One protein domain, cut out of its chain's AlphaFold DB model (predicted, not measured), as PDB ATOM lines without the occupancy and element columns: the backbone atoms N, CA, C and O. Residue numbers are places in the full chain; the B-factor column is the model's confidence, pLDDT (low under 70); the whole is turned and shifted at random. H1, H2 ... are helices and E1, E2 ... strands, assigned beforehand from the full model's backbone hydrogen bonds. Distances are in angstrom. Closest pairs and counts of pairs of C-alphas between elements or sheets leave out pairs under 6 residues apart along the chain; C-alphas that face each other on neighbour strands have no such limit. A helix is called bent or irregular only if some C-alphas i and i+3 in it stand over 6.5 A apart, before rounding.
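Overview. This is residues 2 to 60 of the 90 residues of the protein "DUF3324 domain-containing protein" of Lactobacillus sakei subsp. sakei (strain 23K) (UniProt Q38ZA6). A long, narrow hairpin of two strands, E1 and E2, makes the length of this domain, and the short helix H1 turns off at an angle from the end of the hairpin where E1 begins and E2 ends, like the short limb of an L. Residues 2 to 15, with no named element, run on the same side of the hairpin as H1, first toward the helix end and then to the start of E1. The printed part has 59 residues, with two named strands and one named helix in the order E1, E2, H1; the sheet has the order E1 - E2 and is antiparallel, and the class is mixed, helices and strands. The whole is extended, with a radius of gyration of the C-alphas of 16.1 A, and its outline is elongated, 48 by 25 by 15 A.

Arrangement. Residues 2 to 15 come first, a stretch of 14 residues whose C-alphas lie 4 to 16 A from the mean of the C-alphas. E1, residues 16 to 27, and E2, residues 34 to 45, are antiparallel neighbours and form a hairpin, with 165 degrees between their N-to-C directions. Their C-alphas face each other from 16 and 45, 5.4 A apart, to 27 and 34, 4.6 A apart. N 18 and O 43 are within hydrogen-bond range at 2.9 A, and so are N 35 and O 26 at 2.8 A. A tight link of 1 residue joins E2 to H1, residues 47 to 57. H1 and E1 are only just apart, their closest C-alphas 8.2 A from each other. In H1, 6 of 7 O i to N i+4 pairs are within hydrogen-bond range.

Along the chain. The C-alpha of Leu 2 is at (48.230, 40.227, -7.198). E1 runs from Gly 16, C-alpha at (33.177, 30.618, 9.771), to Gln 27, and measures 35.6 A from first to last C-alpha. E2 runs from Pro 34, C-alpha at (43.856, 33.173, -23.866), to Ile 45, over 34.7 A. H1 runs from Ala 47 to Ala 57, C-alpha at (32.362, 47.564, 6.707), over 15.1 A, and is not bent.

Size, cuts and confidence. The two C-alphas farthest apart are those of Asn 31 and Asp 48, at 48.4 A, and the C-alphas of Leu 2 and Lys 60 are 27.7 A apart. The printed part has no cut. The link from E1 to E2, of 6 residues, is short, and no link between named elements is long. The mean pLDDT of the printed part is 79.3; residue 2, residues 9 to 10 and residues 57 to 60, of which 57 belongs to H1, are under 70 in this predicted model.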
ATOM      1  N   LEU A   2      49.562  39.768  -6.785       65.75
ATOM      2  CA  LEU A   2      48.230  40.227  -7.198       65.75
ATOM      3  C   LEU A   2      47.355  40.393  -5.949       65.75
ATOM      4  O   LEU A   2      47.178  39.432  -5.201       65.75
ATOM      5  N   THR A   3      46.814  41.591  -5.733       71.69
ATOM      6  CA  THR A   3      45.908  41.890  -4.616       71.69
ATOM      7  C   THR A   3      44.523  42.174  -5.176       71.69
ATOM      8  O   THR A   3      44.349  43.118  -5.939       71.69
ATOM      9  N   LEU A   4      43.544  41.351  -4.803       71.81
ATOM     10  CA  LEU A   4      42.152  41.509  -5.214       71.81
ATOM     11  C   LEU A   4      41.353  42.088  -4.039       71.81
ATOM     12  O   LEU A   4      41.283  41.433  -2.993       71.81
ATOM     13  N   PRO A   5      40.779  43.298  -4.164       74.06
ATOM     14  CA  PRO A   5      39.899  43.832  -3.139       74.06
ATOM     15  C   PRO A   5      38.596  43.027  -3.125       74.06
ATOM     16  O   PRO A   5      37.933  42.883  -4.150       74.06
ATOM     17  N   ILE A   6      38.230  42.503  -1.958       71.88
ATOM     18  CA  ILE A   6      36.971  41.785  -1.750       71.88
ATOM     19  C   ILE A   6      36.068  42.690  -0.923       71.88
ATOM     20  O   ILE A   6      36.425  43.071   0.193       71.88
ATOM     21  N   SER A   7      34.913  43.037  -1.484       72.50
ATOM     22  CA  SER A   7      33.854  43.770  -0.793       72.50
ATOM     23  C   SER A   7      32.697  42.827  -0.487       72.50
ATOM     24  O   SER A   7      32.365  41.970  -1.300       72.50
ATOM     25  N   TRP A   8      32.082  43.020   0.676       72.44
ATOM     26  CA  TRP A   8      30.919  42.262   1.148       72.44
ATOM     27  C   TRP A   8      29.633  43.090   1.079       72.44
ATOM     28  O   TRP A   8      28.697  42.822   1.815       72.44
ATOM     29  N   ASP A   9      29.626  44.145   0.259       68.94
ATOM     30  CA  ASP A   9      28.481  45.035   0.015       68.94
ATOM     31  C   ASP A   9      27.715  45.461   1.284       68.94
ATOM     32  O   ASP A   9      26.490  45.441   1.362       68.94
ATOM     33  N   TYR A  10      28.463  45.849   2.322       66.12
ATOM     34  CA  TYR A  10      27.933  46.251   3.632       66.12
ATOM     35  C   TYR A  10      27.158  45.158   4.392       66.12
ATOM     36  O   TYR A  10      26.558  45.455   5.429       66.12
ATOM     37  N   GLU A  11      27.179  43.906   3.937       70.56
ATOM     38  CA  GLU A  11      26.614  42.782   4.672       70.56
ATOM     39  C   GLU A  11      27.512  42.371   5.843       70.56
ATOM     40  O   GLU A  11      28.742  42.474   5.807       70.56
ATOM     41  N   GLN A  12      26.880  41.894   6.916       74.81
ATOM     42  CA  GLN A  12      27.601  41.371   8.069       74.81
ATOM     43  C   GLN A  12      28.206  40.008   7.747       74.81
ATOM     44  O   GLN A  12      27.494  39.029   7.516       74.81
ATOM     45  N   LEU A  13      29.530  39.922   7.846       80.00
ATOM     46  CA  LEU A  13      30.227  38.646   7.872       80.00
ATOM     47  C   LEU A  13      29.863  37.871   9.132       80.00
ATOM     48  O   LEU A  13      29.727  38.445  10.216       80.00
ATOM     49  N   LYS A  14      29.735  36.552   8.986       84.56
ATOM     50  CA  LYS A  14      29.553  35.621  10.099       84.56
ATOM     51  C   LYS A  14      30.881  34.913  10.396       84.56
ATOM     52  O   LYS A  14      31.724  34.788   9.510       84.56
ATOM     53  N   PRO A  15      31.106  34.448  11.632       88.31
ATOM     54  CA  PRO A  15      32.271  33.628  11.934       88.31
ATOM     55  C   PRO A  15      32.153  32.295  11.195       88.31
ATOM     56  O   PRO A  15      31.086  31.681  11.194       88.31
ATOM     57  N   GLY A  16      33.233  31.840  10.564       88.12
ATOM     58  CA  GLY A  16      33.177  30.618   9.771       88.12
ATOM     59  C   GLY A  16      34.354  30.423   8.829       88.12
ATOM     60  O   GLY A  16      35.280  31.235   8.760       88.12
ATOM     61  N   LYS A  17      34.311  29.304   8.103       90.56
ATOM     62  CA  LYS A  17      35.289  28.960   7.073       90.56
ATOM     63  C   LYS A  17      34.766  29.412   5.716       90.56
ATOM     64  O   LYS A  17      33.668  29.037   5.320       90.56
ATOM     65  N   TYR A  18      35.584  30.174   5.007       86.12
ATOM     66  CA  TYR A  18      35.264  30.728   3.702       86.12
ATOM     67  C   TYR A  18      36.292  30.265   2.675       86.12
ATOM     68  O   TYR A  18      37.484  30.130   2.969       86.12
ATOM     69  N   THR A  19      35.828  30.034   1.451       89.00
ATOM     70  CA  THR A  19      36.681  29.711   0.311       89.00
ATOM     71  C   THR A  19      36.381  30.696  -0.805       89.00
ATOM     72  O   THR A  19      35.247  30.791  -1.259       89.00
ATOM     73  N   ILE A  20      37.405  31.424  -1.237       85.62
ATOM     74  CA  ILE A  20      37.360  32.256  -2.435       85.62
ATOM     75  C   ILE A  20      37.851  31.400  -3.595       85.62
ATOM     76  O   ILE A  20      38.965  30.871  -3.539       85.62
ATOM     77  N   ASP A  21      37.015  31.274  -4.618       89.56
ATOM     78  CA  ASP A  21      37.374  30.725  -5.921       89.56
ATOM     79  C   ASP A  21      37.323  31.873  -6.932       89.56
ATOM     80  O   ASP A  21      36.301  32.547  -7.067       89.56
ATOM     81  N   THR A  22      38.450  32.183  -7.565       84.62
ATOM     82  CA  THR A  22      38.546  33.283  -8.526       84.62
ATOM     83  C   THR A  22      39.193  32.803  -9.805       84.62
ATOM     84  O   THR A  22      40.288  32.239  -9.795       84.62
ATOM     85  N   VAL A  23      38.529  33.094 -10.919       88.81
ATOM     86  CA  VAL A  23      39.030  32.834 -12.264       88.81
ATOM     87  C   VAL A  23      39.422  34.167 -12.891       88.81
ATOM     88  O   VAL A  23      38.591  35.059 -13.034       88.81
ATOM     89  N   VAL A  24      40.696  34.313 -13.242       83.19
ATOM     90  CA  VAL A  24      41.218  35.477 -13.959       83.19
ATOM     91  C   VAL A  24      41.495  35.058 -15.393       83.19
ATOM     92  O   VAL A  24      42.320  34.177 -15.637       83.19
ATOM     93  N   HIS A  25      40.816  35.700 -16.336       87.25
ATOM     94  CA  HIS A  25      41.075  35.541 -17.762       87.25
ATOM     95  C   HIS A  25      41.989  36.671 -18.237       87.25
ATOM     96  O   HIS A  25      41.734  37.843 -17.968       87.25
ATOM     97  N   GLY A  26      43.055  36.315 -18.940       81.88
ATOM     98  CA  GLY A  26      43.986  37.246 -19.561       81.88
ATOM     99  C   GLY A  26      44.372  36.788 -20.960       81.88
ATOM    100  O   GLY A  26      44.002  35.704 -21.407       81.88
ATOM    101  N   GLN A  27      45.134  37.620 -21.654       81.12
ATOM    102  CA  GLN A  27      45.778  37.253 -22.909       81.12
ATOM    103  C   GLN A  27      47.284  37.293 -22.694       81.12
ATOM    104  O   GLN A  27      47.806  38.212 -22.062       81.12
ATOM    105  N   ASN A  28      47.986  36.287 -23.202       74.06
ATOM    106  CA  ASN A  28      49.438  36.296 -23.191       74.06
ATOM    107  C   ASN A  28      49.942  37.406 -24.128       74.06
ATOM    108  O   ASN A  28      49.591  37.444 -25.305       74.06
ATOM    109  N   LEU A  29      50.778  38.306 -23.610       75.06
ATOM    110  CA  LEU A  29      51.277  39.476 -24.339       75.06
ATOM    111  C   LEU A  29      52.161  39.110 -25.542       75.06
ATOM    112  O   LEU A  29      52.315  39.925 -26.446       75.06
ATOM    113  N   TRP A  30      52.711  37.892 -25.579       77.94
ATOM    114  CA  TRP A  30      53.636  37.473 -26.634       77.94
ATOM    115  C   TRP A  30      52.946  36.814 -27.835       77.94
ATOM    116  O   TRP A  30      53.338  37.046 -28.974       77.94
ATOM    117  N   ASN A  31      51.913  36.000 -27.594       82.94
ATOM    118  CA  ASN A  31      51.232  35.216 -28.635       82.94
ATOM    119  C   ASN A  31      49.709  35.427 -28.679       82.94
ATOM    120  O   ASN A  31      49.023  34.761 -29.448       82.94
ATOM    121  N   LYS A  32      49.178  36.349 -27.862       79.44
ATOM    122  CA  LYS A  32      47.750  36.690 -27.737       79.44
ATOM    123  C   LYS A  32      46.826  35.506 -27.431       79.44
ATOM    124  O   LYS A  32      45.611  35.630 -27.559       79.44
ATOM    125  N   LEU A  33      47.371  34.372 -26.987       84.88
ATOM    126  CA  LEU A  33      46.560  33.226 -26.594       84.88
ATOM    127  C   LEU A  33      45.834  33.513 -25.270       84.88
ATOM    128  O   LEU A  33      46.410  34.159 -24.383       84.88
ATOM    129  N   PRO A  34      44.590  33.032 -25.112       82.06
ATOM    130  CA  PRO A  34      43.856  33.173 -23.866       82.06
ATOM    131  C   PRO A  34      44.544  32.367 -22.761       82.06
ATOM    132  O   PRO A  34      44.801  31.172 -22.900       82.06
ATOM    133  N   LEU A  35      44.823  33.029 -21.644       86.50
ATOM    134  CA  LEU A  35      45.400  32.440 -20.447       86.50
ATOM    135  C   LEU A  35      44.383  32.556 -19.314       86.50
ATOM    136  O   LEU A  35      43.795  33.614 -19.098       86.50
ATOM    137  N   THR A  36      44.143  31.460 -18.603       86.19
ATOM    138  CA  THR A  36      43.191  31.435 -17.488       86.19
ATOM    139  C   THR A  36      43.907  30.992 -16.226       86.19
ATOM    140  O   THR A  36      44.439  29.885 -16.170       86.19
ATOM    141  N   TRP A  37      43.889  31.838 -15.201       85.88
ATOM    142  CA  TRP A  37      44.401  31.512 -13.876       85.88
ATOM    143  C   TRP A  37      43.241  31.246 -12.928       85.88
ATOM    144  O   TRP A  37      42.291  32.023 -12.870       85.88
ATOM    145  N   ARG A  38      43.321  30.153 -12.169       88.62
ATOM    146  CA  ARG A  38      42.345  29.818 -11.131       88.62
ATOM    147  C   ARG A  38      43.015  29.889  -9.772       88.62
ATOM    148  O   ARG A  38      44.029  29.231  -9.547       88.62
ATOM    149  N   PHE A  39      42.441  30.675  -8.873       85.88
ATOM    150  CA  PHE A  39      42.935  30.865  -7.520       85.88
ATOM    151  C   PHE A  39      41.893  30.362  -6.536       85.88
ATOM    152  O   PHE A  39      40.786  30.889  -6.476       85.88
ATOM    153  N   LYS A  40      42.275  29.368  -5.734       89.56
ATOM    154  CA  LYS A  40      41.456  28.864  -4.636       89.56
ATOM    155  C   LYS A  40      42.145  29.170  -3.319       89.56
ATOM    156  O   LYS A  40      43.233  28.659  -3.055       89.56
ATOM    157  N   LYS A  41      41.518  29.992  -2.481       85.44
ATOM    158  CA  LYS A  41      42.055  30.348  -1.164       85.44
ATOM    159  C   LYS A  41      41.013  30.112  -0.088       85.44
ATOM    160  O   LYS A  41      39.911  30.642  -0.157       85.44
ATOM    161  N   SER A  42      41.376  29.316   0.913       89.25
ATOM    162  CA  SER A  42      40.531  29.072   2.082       89.25
ATOM    163  C   SER A  42      41.066  29.847   3.277       89.25
ATOM    164  O   SER A  42      42.271  29.858   3.515       89.25
ATOM    165  N   PHE A  43      40.176  30.484   4.024       85.88
ATOM    166  CA  PHE A  43      40.504  31.224   5.235       85.88
ATOM    167  C   PHE A  43      39.376  31.066   6.255       85.88
ATOM    168  O   PHE A  43      38.239  30.744   5.909       85.88
ATOM    169  N   THR A  44      39.710  31.240   7.529       88.56
ATOM    170  CA  THR A  44      38.752  31.128   8.632       88.56
ATOM    171  C   THR A  44      38.659  32.477   9.315       88.56
ATOM    172  O   THR A  44      39.689  33.055   9.653       88.56
ATOM    173  N   ILE A  45      37.440  32.967   9.513       83.88
ATOM    174  CA  ILE A  45      37.179  34.228  10.200       83.88
ATOM    175  C   ILE A  45      36.706  33.903  11.613       83.88
ATOM    176  O   ILE A  45      35.692  33.222  11.793       83.88
ATOM    177  N   LYS A  46      37.456  34.369  12.615       86.62
ATOM    178  CA  LYS A  46      37.110  34.195  14.031       86.62
ATOM    179  C   LYS A  46      36.062  35.220  14.454       86.62
ATOM    180  O   LYS A  46      35.967  36.298  13.875       86.62
ATOM    181  N   ALA A  47      35.299  34.907  15.500       80.50
ATOM    182  CA  ALA A  47      34.238  35.786  15.993       80.50
ATOM    183  C   ALA A  47      34.738  37.174  16.437       80.50
ATOM    184  O   ALA A  47      34.037  38.166  16.238       80.50
ATOM    185  N   ASP A  48      35.954  37.254  16.977       79.75
ATOM    186  CA  ASP A  48      36.564  38.525  17.386       79.75
ATOM    187  C   ASP A  48      36.951  39.392  16.180       79.75
ATOM    188  O   ASP A  48      36.703  40.600  16.168       79.75
ATOM    189  N   ASP A  49      37.457  38.764  15.116       77.88
ATOM    190  CA  ASP A  49      37.820  39.446  13.871       77.88
ATOM    191  C   ASP A  49      36.574  39.971  13.145       77.88
ATOM    192  O   ASP A  49      36.576  41.086  12.621       77.88
ATOM    193  N   VAL A  50      35.471  39.209  13.180       78.25
ATOM    194  CA  VAL A  50      34.182  39.603  12.589       78.25
ATOM    195  C   VAL A  50      33.683  40.931  13.151       78.25
ATOM    196  O   VAL A  50      33.198  41.762  12.387       78.25
ATOM    197  N   LYS A  51      33.801  41.165  14.465       75.38
ATOM    198  CA  LYS A  51      33.338  42.421  15.078       75.38
ATOM    199  C   LYS A  51      34.089  43.624  14.514       75.38
ATOM    200  O   LYS A  51      33.463  44.620  14.158       75.38
ATOM    201  N   THR A  52      35.408  43.507  14.387       75.50
ATOM    202  CA  THR A  52      36.272  44.573  13.866       75.50
ATOM    203  C   THR A  52      36.025  44.816  12.378       75.50
ATOM    204  O   THR A  52      35.850  45.961  11.960       75.50
ATOM    205  N   VAL A  53      35.932  43.745  11.584       75.62
ATOM    206  CA  VAL A  53      35.678  43.824  10.137       75.62
ATOM    207  C   VAL A  53      34.286  44.391   9.854       75.62
ATOM    208  O   VAL A  53      34.159  45.323   9.062       75.62
ATOM    209  N   ASN A  54      33.246  43.919  10.550       74.19
ATOM    210  CA  ASN A  54      31.888  44.439  10.390       74.19
ATOM    211  C   ASN A  54      31.773  45.892  10.867       74.19
ATOM    212  O   ASN A  54      31.091  46.677  10.221       74.19
ATOM    213  N   ALA A  55      32.451  46.297  11.946       72.94
ATOM    214  CA  ALA A  55      32.442  47.695  12.389       72.94
ATOM    215  C   ALA A  55      33.051  48.654  11.346       72.94
ATOM    216  O   ALA A  55      32.603  49.795  11.212       72.94
ATOM    217  N   GLN A  56      34.055  48.194  10.594       70.88
ATOM    218  CA  GLN A  56      34.646  48.949   9.488       70.88
ATOM    219  C   GLN A  56      33.763  48.918   8.232       70.88
ATOM    220  O   GLN A  56      33.550  49.966   7.621       70.88
ATOM    221  N   ALA A  57      33.208  47.753   7.884       64.56
ATOM    222  CA  ALA A  57      32.362  47.564   6.707       64.56
ATOM    223  C   ALA A  57      30.991  48.250   6.836       64.56
ATOM    224  O   ALA A  57      30.492  48.795   5.862       64.56
ATOM    225  N   LEU A  58      30.399  48.311   8.035       61.62
ATOM    226  CA  LEU A  58      29.065  48.880   8.290       61.62
ATOM    227  C   LEU A  58      29.035  50.409   8.406       61.62
ATOM    228  O   LEU A  58      27.999  50.977   8.768       61.62
ATOM    229  N   LYS A  59      30.118  51.120   8.060       63.94
ATOM    230  CA  LYS A  59      30.077  52.578   7.856       63.94
ATOM    231  C   LYS A  59      29.322  52.914   6.563       63.94
ATOM    232  O   LYS A  59      29.853  53.553   5.658       63.94
ATOM    233  N   LYS A  60      28.055  52.496   6.478       60.22
ATOM    234  CA  LYS A  60      27.134  52.918   5.428       60.22
ATOM    235  C   LYS A  60      27.033  54.444   5.508       60.22
ATOM    236  O   LYS A  60      26.823  54.969   6.611       60.22
TER     237      LYS A  60